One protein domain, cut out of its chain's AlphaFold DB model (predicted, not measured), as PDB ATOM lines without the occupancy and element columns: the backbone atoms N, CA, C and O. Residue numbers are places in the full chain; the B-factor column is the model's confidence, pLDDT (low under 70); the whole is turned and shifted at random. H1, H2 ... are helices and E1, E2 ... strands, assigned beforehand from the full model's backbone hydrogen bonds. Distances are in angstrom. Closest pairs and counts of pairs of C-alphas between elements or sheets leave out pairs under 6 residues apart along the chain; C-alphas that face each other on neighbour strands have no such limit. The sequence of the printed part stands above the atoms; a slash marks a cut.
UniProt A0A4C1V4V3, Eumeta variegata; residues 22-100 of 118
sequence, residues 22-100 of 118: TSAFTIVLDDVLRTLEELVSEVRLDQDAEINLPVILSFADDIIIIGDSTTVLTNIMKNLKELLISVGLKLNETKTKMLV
ATOM      1  N   THR A  22       5.344 -57.860  49.679       55.44
ATOM      2  CA  THR A  22       4.819 -56.735  48.871       55.44
ATOM      3  C   THR A  22       4.073 -55.716  49.744       55.44
ATOM      4  O   THR A  22       4.141 -54.519  49.499       55.44
ATOM      5  N   SER A  23       3.441 -56.196  50.820       62.72
ATOM      6  CA  SER A  23       2.747 -55.404  51.837       62.72
ATOM      7  C   SER A  23       3.639 -54.411  52.590       62.72
ATOM      8  O   SER A  23       3.212 -53.289  52.827       62.72
ATOM      9  N   ALA A  24       4.877 -54.770  52.947       77.44
ATOM     10  CA  ALA A  24       5.732 -53.916  53.776       77.44
ATOM     11  C   ALA A  24       6.217 -52.673  53.019       77.44
ATOM     12  O   ALA A  24       6.251 -51.585  53.583       77.44
ATOM     13  N   PHE A  25       6.549 -52.824  51.733       81.75
ATOM     14  CA  PHE A  25       6.866 -51.683  50.875       81.75
ATOM     15  C   PHE A  25       5.661 -50.748  50.734       81.75
ATOM     16  O   PHE A  25       5.808 -49.543  50.904       81.75
ATOM     17  N   THR A  26       4.469 -51.304  50.490       82.88
ATOM     18  CA  THR A  26       3.235 -50.517  50.391       82.88
ATOM     19  C   THR A  26       2.919 -49.777  51.688       82.88
ATOM     20  O   THR A  26       2.546 -48.617  51.620       82.88
ATOM     21  N   ILE A  27       3.125 -50.393  52.857       86.25
ATOM     22  CA  ILE A  27       2.920 -49.739  54.161       86.25
ATOM     23  C   ILE A  27       3.884 -48.564  54.353       86.25
ATOM     24  O   ILE A  27       3.463 -47.490  54.765       86.25
ATOM     25  N   VAL A  28       5.173 -48.747  54.039       88.94
ATOM     26  CA  VAL A  28       6.163 -47.661  54.134       88.94
ATOM     27  C   VAL A  28       5.819 -46.526  53.172       88.94
ATOM     28  O   VAL A  28       5.961 -45.359  53.522       88.94
ATOM     29  N   LEU A  29       5.361 -46.856  51.962       88.81
ATOM     30  CA  LEU A  29       4.957 -45.841  50.998       88.81
ATOM     31  C   LEU A  29       3.689 -45.103  51.447       88.81
ATOM     32  O   LEU A  29       3.643 -43.886  51.320       88.81
ATOM     33  N   ASP A  30       2.703 -45.807  52.008       87.69
ATOM     34  CA  ASP A  30       1.482 -45.211  52.567       87.69
ATOM     35  C   ASP A  30       1.801 -44.196  53.672       87.69
ATOM     36  O   ASP A  30       1.281 -43.085  53.658       87.69
ATOM     37  N   ASP A  31       2.725 -44.533  54.575       89.44
ATOM     38  CA  ASP A  31       3.168 -43.645  55.658       89.44
ATOM     39  C   ASP A  31       3.865 -42.375  55.131       89.44
ATOM     40  O   ASP A  31       3.591 -41.256  55.576       89.44
ATOM     41  N   VAL A  32       4.715 -42.525  54.106       90.62
ATOM     42  CA  VAL A  32       5.356 -41.393  53.417       90.62
ATOM     43  C   VAL A  32       4.319 -40.489  52.753       90.62
ATOM     44  O   VAL A  32       4.422 -39.266  52.856       90.62
ATOM     45  N   LEU A  33       3.334 -41.068  52.063       89.06
ATOM     46  CA  LEU A  33       2.298 -40.303  51.370       89.06
ATOM     47  C   LEU A  33       1.367 -39.595  52.353       89.06
ATOM     48  O   LEU A  33       1.073 -38.424  52.151       89.06
ATOM     49  N   ARG A  34       1.001 -40.244  53.460       87.88
ATOM     50  CA  ARG A  34       0.232 -39.623  54.542       87.88
ATOM     51  C   ARG A  34       0.957 -38.422  55.144       87.88
ATOM     52  O   ARG A  34       0.372 -37.356  55.292       87.88
ATOM     53  N   THR A  35       2.251 -38.570  55.423       88.75
ATOM     54  CA  THR A  35       3.086 -37.463  55.915       88.75
ATOM     55  C   THR A  35       3.142 -36.319  54.898       88.75
ATOM     56  O   THR A  35       3.111 -35.144  55.261       88.75
ATOM     57  N   LEU A  36       3.211 -36.644  53.603       87.38
ATOM     58  CA  LEU A  36       3.187 -35.648  52.536       87.38
ATOM     59  C   LEU A  36       1.839 -34.914  52.465       87.38
ATOM     60  O   LEU A  36       1.836 -33.698  52.293       87.38
ATOM     61  N   GLU A  37       0.717 -35.615  52.620       83.56
ATOM     62  CA  GLU A  37      -0.626 -35.021  52.648       83.56
ATOM     63  C   GLU A  37      -0.794 -34.043  53.817       83.56
ATOM     64  O   GLU A  37      -1.252 -32.916  53.616       83.56
ATOM     65  N   GLU A  38      -0.343 -34.420  55.016       82.50
ATOM     66  CA  GLU A  38      -0.369 -33.552  56.201       82.50
ATOM     67  C   GLU A  38       0.442 -32.264  55.991       82.50
ATOM     68  O   GLU A  38       0.008 -31.173  56.369       82.50
ATOM     69  N   LEU A  39       1.596 -32.364  55.324       78.62
ATOM     70  CA  LEU A  39       2.449 -31.213  55.010       78.62
ATOM     71  C   LEU A  39       1.847 -30.277  53.951       78.62
ATOM     72  O   LEU A  39       2.252 -29.116  53.873       78.62
ATOM     73  N   VAL A  40       0.922 -30.766  53.123       70.62
ATOM     74  CA  VAL A  40       0.374 -30.038  51.965       70.62
ATOM     75  C   VAL A  40      -1.035 -29.483  52.233       70.62
ATOM     76  O   VAL A  40      -1.543 -28.717  51.426       70.62
ATOM     77  N   SER A  41      -1.626 -29.768  53.401       59.00
ATOM     78  CA  SER A  41      -2.794 -29.091  54.015       59.00
ATOM     79  C   SER A  41      -4.101 -28.958  53.201       59.00
ATOM     80  O   SER A  41      -5.083 -28.482  53.761       59.00
ATOM     81  N   GLU A  42      -4.188 -29.422  51.950       58.06
ATOM     82  CA  GLU A  42      -5.398 -29.274  51.110       58.06
ATOM     83  C   GLU A  42      -5.846 -30.558  50.383       58.06
ATOM     84  O   GLU A  42      -6.813 -30.541  49.622       58.06
ATOM     85  N   VAL A  43      -5.220 -31.712  50.644       54.09
ATOM     86  CA  VAL A  43      -5.616 -32.975  49.992       54.09
ATOM     87  C   VAL A  43      -6.822 -33.583  50.716       54.09
ATOM     88  O   VAL A  43      -6.680 -34.374  51.645       54.09
ATOM     89  N   ARG A  44      -8.038 -33.200  50.315       52.62
ATOM     90  CA  ARG A  44      -9.278 -33.848  50.767       52.62
ATOM     91  C   ARG A  44     -10.123 -34.278  49.580       52.62
ATOM     92  O   ARG A  44     -10.614 -33.444  48.824       52.62
ATOM     93  N   LEU A  45     -10.338 -35.587  49.461       52.62
ATOM     94  CA  LEU A  45     -11.455 -36.132  48.693       52.62
ATOM     95  C   LEU A  45     -12.736 -35.857  49.496       52.62
ATOM     96  O   LEU A  45     -13.131 -36.682  50.321       52.62
ATOM     97  N   ASP A  46     -13.337 -34.677  49.328       52.22
ATOM     98  CA  ASP A  46     -14.635 -34.395  49.942       52.22
ATOM     99  C   ASP A  46     -15.743 -35.198  49.241       52.22
ATOM    100  O   ASP A  46     -15.685 -35.507  48.049       52.22
ATOM    101  N   GLN A  47     -16.755 -35.585  50.020       52.53
ATOM    102  CA  GLN A  47     -17.839 -36.487  49.601       52.53
ATOM    103  C   GLN A  47     -18.791 -35.866  48.558       52.53
ATOM    104  O   GLN A  47     -19.662 -36.566  48.043       52.53
ATOM    105  N   ASP A  48     -18.587 -34.599  48.188       58.50
ATOM    106  CA  ASP A  48     -19.471 -33.809  47.321       58.50
ATOM    107  C   ASP A  48     -19.070 -33.824  45.831       58.50
ATOM    108  O   ASP A  48     -19.491 -32.973  45.052       58.50
ATOM    109  N   ALA A  49     -18.283 -34.821  45.404       55.22
ATOM    110  CA  ALA A  49     -17.782 -34.988  44.030       55.22
ATOM    111  C   ALA A  49     -16.868 -33.853  43.519       55.22
ATOM    112  O   ALA A  49     -16.465 -33.867  42.352       55.22
ATOM    113  N   GLU A  50     -16.484 -32.917  44.389       58.38
ATOM    114  CA  GLU A  50     -15.487 -31.893  44.105       58.38
ATOM    115  C   GLU A  50     -14.120 -32.371  44.609       58.38
ATOM    116  O   GLU A  50     -13.897 -32.624  45.792       58.38
ATOM    117  N   ILE A  51     -13.213 -32.597  43.663       65.69
ATOM    118  CA  ILE A  51     -11.865 -33.059  43.956       65.69
ATOM    119  C   ILE A  51     -11.023 -31.824  44.282       65.69
ATOM    120  O   ILE A  51     -10.644 -31.084  43.373       65.69
ATOM    121  N   ASN A  52     -10.713 -31.614  45.562       74.12
ATOM    122  CA  ASN A  52      -9.778 -30.566  45.964       74.12
ATOM    123  C   ASN A  52      -8.369 -30.932  45.483       74.12
ATOM    124  O   ASN A  52      -7.892 -32.046  45.701       74.12
ATOM    125  N   LEU A  53      -7.719 -30.000  44.787       78.06
ATOM    126  CA  LEU A  53      -6.321 -30.125  44.395       78.06
ATOM    127  C   LEU A  53      -5.425 -29.590  45.522       78.06
ATOM    128  O   LEU A  53      -5.817 -28.637  46.187       78.06
ATOM    129  N   PRO A  54      -4.211 -30.136  45.699       81.88
ATOM    130  CA  PRO A  54      -3.605 -31.210  44.913       81.88
ATOM    131  C   PRO A  54      -4.121 -32.603  45.308       81.88
ATOM    132  O   PRO A  54      -4.515 -32.835  46.439       81.88
ATOM    133  N   VAL A  55      -4.083 -33.556  44.376       83.25
ATOM    134  CA  VAL A  55      -4.481 -34.956  44.606       83.25
ATOM    135  C   VAL A  55      -3.293 -35.864  44.392       83.25
ATOM    136  O   VAL A  55      -2.582 -35.735  43.392       83.25
ATOM    137  N   ILE A  56      -3.125 -36.826  45.292       87.38
ATOM    138  CA  ILE A  56      -2.112 -37.868  45.199       87.38
ATOM    139  C   ILE A  56      -2.823 -39.198  44.937       87.38
ATOM    140  O   ILE A  56      -3.692 -39.615  45.692       87.38
ATOM    141  N   LEU A  57      -2.458 -39.862  43.844       87.00
ATOM    142  CA  LEU A  57      -2.905 -41.211  43.507       87.00
ATOM    143  C   LEU A  57      -1.687 -42.126  43.511       87.00
ATOM    144  O   LEU A  57      -0.682 -41.815  42.873       87.00
ATOM    145  N   SER A  58      -1.770 -43.263  44.191       88.25
ATOM    146  CA  SER A  58      -0.664 -44.215  44.274       88.25
ATOM    147  C   SER A  58      -1.128 -45.645  44.028       88.25
ATOM    148  O   SER A  58      -2.217 -46.059  44.430       88.25
ATOM    149  N   PHE A  59      -0.292 -46.415  43.335       86.00
ATOM    150  CA  PHE A  59      -0.472 -47.848  43.156       86.00
ATOM    151  C   PHE A  59       0.891 -48.535  43.093       86.00
ATOM    152  O   PHE A  59       1.681 -48.277  42.188       86.00
ATOM    153  N   ALA A  60       1.157 -49.438  44.040       85.88
ATOM    154  CA  ALA A  60       2.466 -50.069  44.207       85.88
ATOM    155  C   ALA A  60       3.600 -49.027  44.302       85.88
ATOM    156  O   ALA A  60       3.669 -48.334  45.308       85.88
ATOM    157  N   ASP A  61       4.492 -48.938  43.314       87.06
ATOM    158  CA  ASP A  61       5.591 -47.969  43.235       87.06
ATOM    159  C   ASP A  61       5.289 -46.743  42.356       87.06
ATOM    160  O   ASP A  61       6.067 -45.785  42.356       87.06
ATOM    161  N   ASP A  62       4.166 -46.747  41.636       89.75
ATOM    162  CA  ASP A  62       3.758 -45.651  40.765       89.75
ATOM    163  C   ASP A  62       2.919 -44.624  41.541       89.75
ATOM    164  O   ASP A  62       1.927 -44.956  42.193       89.75
ATOM    165  N   ILE A  63       3.316 -43.351  41.455       90.75
ATOM    166  CA  ILE A  63       2.648 -42.217  42.106       90.75
ATOM    167  C   ILE A  63       2.337 -41.152  41.052       90.75
ATOM    168  O   ILE A  63       3.199 -40.785  40.250       90.75
ATOM    169  N   ILE A  64       1.114 -40.627  41.083       91.38
ATOM    170  CA  ILE A  64       0.647 -39.511  40.262       91.38
ATOM    171  C   ILE A  64       0.191 -38.392  41.194       91.38
ATOM    172  O   ILE A  64      -0.621 -38.617  42.086       91.38
ATOM    173  N   ILE A  65       0.694 -37.180  40.960       90.25
ATOM    174  CA  ILE A  65       0.302 -35.978  41.700       90.25
ATOM    175  C   ILE A  65      -0.316 -35.000  40.707       90.25
ATOM    176  O   ILE A  65       0.316 -34.637  39.712       90.25
ATOM    177  N   ILE A  66      -1.556 -34.599  40.966       88.50
ATOM    178  CA  ILE A  66      -2.308 -33.646  40.151       88.50
ATOM    179  C   ILE A  66      -2.440 -32.363  40.960       88.50
ATOM    180  O   ILE A  66      -2.844 -32.403  42.115       88.50
ATOM    181  N   GLY A  67      -2.095 -31.231  40.361       87.31
ATOM    182  CA  GLY A  67      -2.166 -29.920  40.995       87.31
ATOM    183  C   GLY A  67      -2.489 -28.849  39.965       87.31
ATOM    184  O   GLY A  67      -2.355 -29.070  38.761       87.31
ATOM    185  N   ASP A  68      -2.927 -27.700  40.452       84.62
ATOM    186  CA  ASP A  68      -3.310 -26.525  39.670       84.62
ATOM    187  C   ASP A  68      -2.109 -25.633  39.308       84.62
ATOM    188  O   ASP A  68      -2.108 -24.956  38.281       84.62
ATOM    189  N   SER A  69      -1.061 -25.664  40.133       84.44
ATOM    190  CA  SER A  69       0.119 -24.818  40.020       84.44
ATOM    191  C   SER A  69       1.405 -25.633  39.956       84.44
ATOM    192  O   SER A  69       1.674 -26.515  40.779       84.44
ATOM    193  N   THR A  70       2.273 -25.275  39.009       87.75
ATOM    194  CA  THR A  70       3.615 -25.856  38.901       87.75
ATOM    195  C   THR A  70       4.446 -25.569  40.147       87.75
ATOM    196  O   THR A  70       5.198 -26.438  40.575       87.75
ATOM    197  N   THR A  71       4.289 -24.407  40.787       87.12
ATOM    198  CA  THR A  71       5.005 -24.069  42.026       87.12
ATOM    199  C   THR A  71       4.617 -25.006  43.167       87.12
ATOM    200  O   THR A  71       5.497 -25.523  43.856       87.12
ATOM    201  N   VAL A  72       3.318 -25.279  43.325       85.38
ATOM    202  CA  VAL A  72       2.802 -26.217  44.332       85.38
ATOM    203  C   VAL A  72       3.344 -27.620  44.061       85.38
ATOM    204  O   VAL A  72       3.971 -28.212  44.935       85.38
ATOM    205  N   LEU A  73       3.226 -28.110  42.822       88.75
ATOM    206  CA  LEU A  73       3.761 -29.417  42.427       88.75
ATOM    207  C   LEU A  73       5.275 -29.534  42.641       88.75
ATOM    208  O   LEU A  73       5.752 -30.577  43.081       88.75
ATOM    209  N   THR A  74       6.041 -28.472  42.381       90.00
ATOM    210  CA  THR A  74       7.499 -28.477  42.587       90.00
ATOM    211  C   THR A  74       7.851 -28.575  44.074       90.00
ATOM    212  O   THR A  74       8.762 -29.320  44.439       90.00
ATOM    213  N   ASN A  75       7.110 -27.881  44.943       89.81
ATOM    214  CA  ASN A  75       7.288 -27.971  46.392       89.81
ATOM    215  C   ASN A  75       6.935 -29.367  46.916       89.81
ATOM    216  O   ASN A  75       7.719 -29.957  47.661       89.81
ATOM    217  N   ILE A  76       5.808 -29.930  46.470       89.38
ATOM    218  CA  ILE A  76       5.397 -31.299  46.813       89.38
ATOM    219  C   ILE A  76       6.466 -32.299  46.369       89.38
ATOM    220  O   ILE A  76       6.870 -33.166  47.139       89.38
ATOM    221  N   MET A  77       6.979 -32.146  45.148       90.75
ATOM    222  CA  MET A  77       8.012 -33.018  44.598       90.75
ATOM    223  C   MET A  77       9.320 -32.957  45.399       90.75
ATOM    224  O   MET A  77       9.969 -33.984  45.612       90.75
ATOM    225  N   LYS A  78       9.707 -31.763  45.868       91.88
ATOM    226  CA  LYS A  78      10.865 -31.585  46.749       91.88
ATOM    227  C   LYS A  78      10.661 -32.316  48.079       91.88
ATOM    228  O   LYS A  78      11.520 -33.110  48.458       91.88
ATOM    229  N   ASN A  79       9.518 -32.106  48.731       91.44
ATOM    230  CA  ASN A  79       9.194 -32.735  50.014       91.44
ATOM    231  C   ASN A  79       9.130 -34.264  49.889       91.44
ATOM    232  O   ASN A  79       9.735 -34.976  50.686       91.44
ATOM    233  N   LEU A  80       8.483 -34.782  48.839       91.88
ATOM    234  CA  LEU A  80       8.425 -36.217  48.556       91.88
ATOM    235  C   LEU A  80       9.828 -36.816  48.400       91.88
ATOM    236  O   LEU A  80      10.112 -37.886  48.934       91.88
ATOM    237  N   LYS A  81      10.733 -36.132  47.689       92.75
ATOM    238  CA  LYS A  81      12.112 -36.602  47.511       92.75
ATOM    239  C   LYS A  81      12.858 -36.690  48.844       92.75
ATOM    240  O   LYS A  81      13.569 -37.669  49.061       92.75
ATOM    241  N   GLU A  82      12.692 -35.707  49.726       93.31
ATOM    242  CA  GLU A  82      13.300 -35.710  51.063       93.31
ATOM    243  C   GLU A  82      12.735 -36.839  51.944       93.31
ATOM    244  O   GLU A  82      13.508 -37.605  52.527       93.31
ATOM    245  N   LEU A  83      11.409 -37.020  51.962       92.25
ATOM    246  CA  LEU A  83      10.751 -38.094  52.714       92.25
ATOM    247  C   LEU A  83      11.177 -39.483  52.227       92.25
ATOM    248  O   LEU A  83      11.513 -40.344  53.037       92.25
ATOM    249  N   LEU A  84      11.259 -39.700  50.912       92.62
ATOM    250  CA  LEU A  84      11.712 -40.977  50.356       92.62
ATOM    251  C   LEU A  84      13.159 -41.296  50.745       92.62
ATOM    252  O   LEU A  84      13.454 -42.436  51.102       92.62
ATOM    253  N   ILE A  85      14.053 -40.300  50.738       92.94
ATOM    254  CA  ILE A  85      15.440 -40.484  51.186       92.94
ATOM    255  C   ILE A  85      15.481 -40.893  52.664       92.94
ATOM    256  O   ILE A  85      16.275 -41.765  53.020       92.94
ATOM    257  N   SER A  86      14.610 -40.326  53.507       92.75
ATOM    258  CA  SER A  86      14.555 -40.642  54.942       92.75
ATOM    259  C   SER A  86      14.223 -42.114  55.225       92.75
ATOM    260  O   SER A  86      14.783 -42.705  56.148       92.75
ATOM    261  N   VAL A  87      13.404 -42.743  54.374       90.12
ATOM    262  CA  VAL A  87      13.046 -44.170  54.459       90.12
ATOM    263  C   VAL A  87      13.954 -45.074  53.611       90.12
ATOM    264  O   VAL A  87      13.723 -46.277  53.493       90.12
ATOM    265  N   GLY A  88      15.014 -44.520  53.012       90.44
ATOM    266  CA  GLY A  88      15.977 -45.263  52.194       90.44
ATOM    267  C   GLY A  88      15.480 -45.631  50.791       90.44
ATOM    268  O   GLY A  88      16.047 -46.526  50.159       90.44
ATOM    269  N   LEU A  89      14.443 -44.954  50.298       90.94
ATOM    270  CA  LEU A  89      13.918 -45.075  48.940       90.94
ATOM    271  C   LEU A  89      14.461 -43.962  48.035       90.94
ATOM    272  O   LEU A  89      14.953 -42.926  48.482       90.94
ATOM    273  N   LYS A  90      14.390 -44.180  46.720       91.75
ATOM    274  CA  LYS A  90      14.837 -43.207  45.719       91.75
ATOM    275  C   LYS A  90      13.896 -43.194  44.522       91.75
ATOM    276  O   LYS A  90      13.526 -44.246  44.008       91.75
ATOM    277  N   LEU A  91      13.591 -41.994  44.036       91.50
ATOM    278  CA  LEU A  91      12.845 -41.789  42.798       91.50
ATOM    279  C   LEU A  91      13.675 -42.151  41.565       91.50
ATOM    280  O   LEU A  91      14.877 -41.877  41.482       91.50
ATOM    281  N   ASN A  92      13.007 -42.718  40.565       91.56
ATOM    282  CA  ASN A  92      13.603 -42.932  39.257       91.56
ATOM    283  C   ASN A  92      13.447 -41.673  38.397       91.56
ATOM    284  O   ASN A  92      12.508 -41.560  37.614       91.56
ATOM    285  N   GLU A  93      14.402 -40.753  38.519       88.56
ATOM    286  CA  GLU A  93      14.381 -39.451  37.836       88.56
ATOM    287  C   GLU A  93      14.275 -39.555  36.302       88.56
ATOM    288  O   GLU A  93      13.747 -38.655  35.664       88.56
ATOM    289  N   THR A  94      14.720 -40.661  35.695       90.94
ATOM    290  CA  THR A  94      14.590 -40.889  34.244       90.94
ATOM    291  C   THR A  94      13.159 -41.241  33.830       90.94
ATOM    292  O   THR A  94      12.743 -40.946  32.710       90.94
ATOM    293  N   LYS A  95      12.407 -41.908  34.712       89.88
ATOM    294  CA  LYS A  95      11.016 -42.309  34.457       89.88
ATOM    295  C   LYS A  95      10.012 -41.258  34.915       89.88
ATOM    296  O   LYS A  95       8.967 -41.117  34.286       89.88
ATOM    297  N   THR A  96      10.318 -40.538  35.988       91.75
ATOM    298  CA  THR A  96       9.461 -39.487  36.529       91.75
ATOM    299  C   THR A  96       9.392 -38.298  35.573       91.75
ATOM    300  O   THR A  96      10.416 -37.807  35.106       91.75
ATOM    301  N   LYS A  97       8.181 -37.812  35.286       91.75
ATOM    302  CA  LYS A  97       7.948 -36.668  34.395       91.75
ATOM    303  C   LYS A  97       6.925 -35.717  35.005       91.75
ATOM    304  O   LYS A  97       5.917 -36.171  35.535       91.75
ATOM    305  N   MET A  98       7.161 -34.412  34.868       90.12
ATOM    306  CA  MET A  98       6.160 -33.380  35.137       90.12
ATOM    307  C   MET A  98       5.480 -33.012  33.818       90.12
ATOM    308  O   MET A  98       6.151 -32.615  32.865       90.12
ATOM    309  N   LEU A  99       4.160 -33.178  33.752       89.25
ATOM    310  CA  LEU A  99       3.361 -32.845  32.577       89.25
ATOM    311  C   LEU A  99       2.527 -31.606  32.889       89.25
ATOM    312  O   LEU A  99       1.685 -31.641  33.780       89.25
ATOM    313  N   VAL A 100       2.752 -30.528  32.143       84.94
ATOM    314  CA  VAL A 100       1.956 -29.301  32.244       84.94
ATOM    315  C   VAL A 100       0.923 -29.321  31.126       84.94
ATOM    316  O   VAL A 100       1.272 -29.475  29.954       84.94
TER     317      VAL A 100
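This is residues 22 to 100 of the 118 residues of a protein of Eumeta variegata (UniProt A0A4C1V4V3). Look first for a small strand hairpin, E1 and E2, with two slanted helices, H1 and H2, packed together over one face. Residues 41 to 54 loop outward, and residues 87 to 100 fold back after H2. The printed part has 79 residues, ordered H1, E1, E2, H2, of mixed class with an antiparallel sheet; it is compact, radius of gyration of the C-alphas 12.7 A, spanning 35 by 26 by 20 A.

E1, residues 55 to 59, and E2, residues 62 to 66, form an antiparallel hairpin, with N 57 and O 64 within hydrogen-bond range at 2.8 A. H1, residues 22 to 40, touches H2, residues 70 to 86, with residues 32 to 40 alone; the closest C-alphas, of Val 32 and Leu 83, are 6.4 A apart. They run opposite ways at a steep tilt of 45 degrees. In both, every O i to N i+4 pair is within hydrogen-bond range.

Find C-alpha 22 at (4.819, -56.735, 48.871); from there H1 runs 27.2 A. H2 runs 24.4 A to C-alpha 86 at (14.555, -40.642, 54.942). E1 measures 13.6 A, E2 13.5 A.

The printed part has no cut. The link from H1 to E1 is long. Residues 22 to 23 and 41 to 51 have pLDDT under 70.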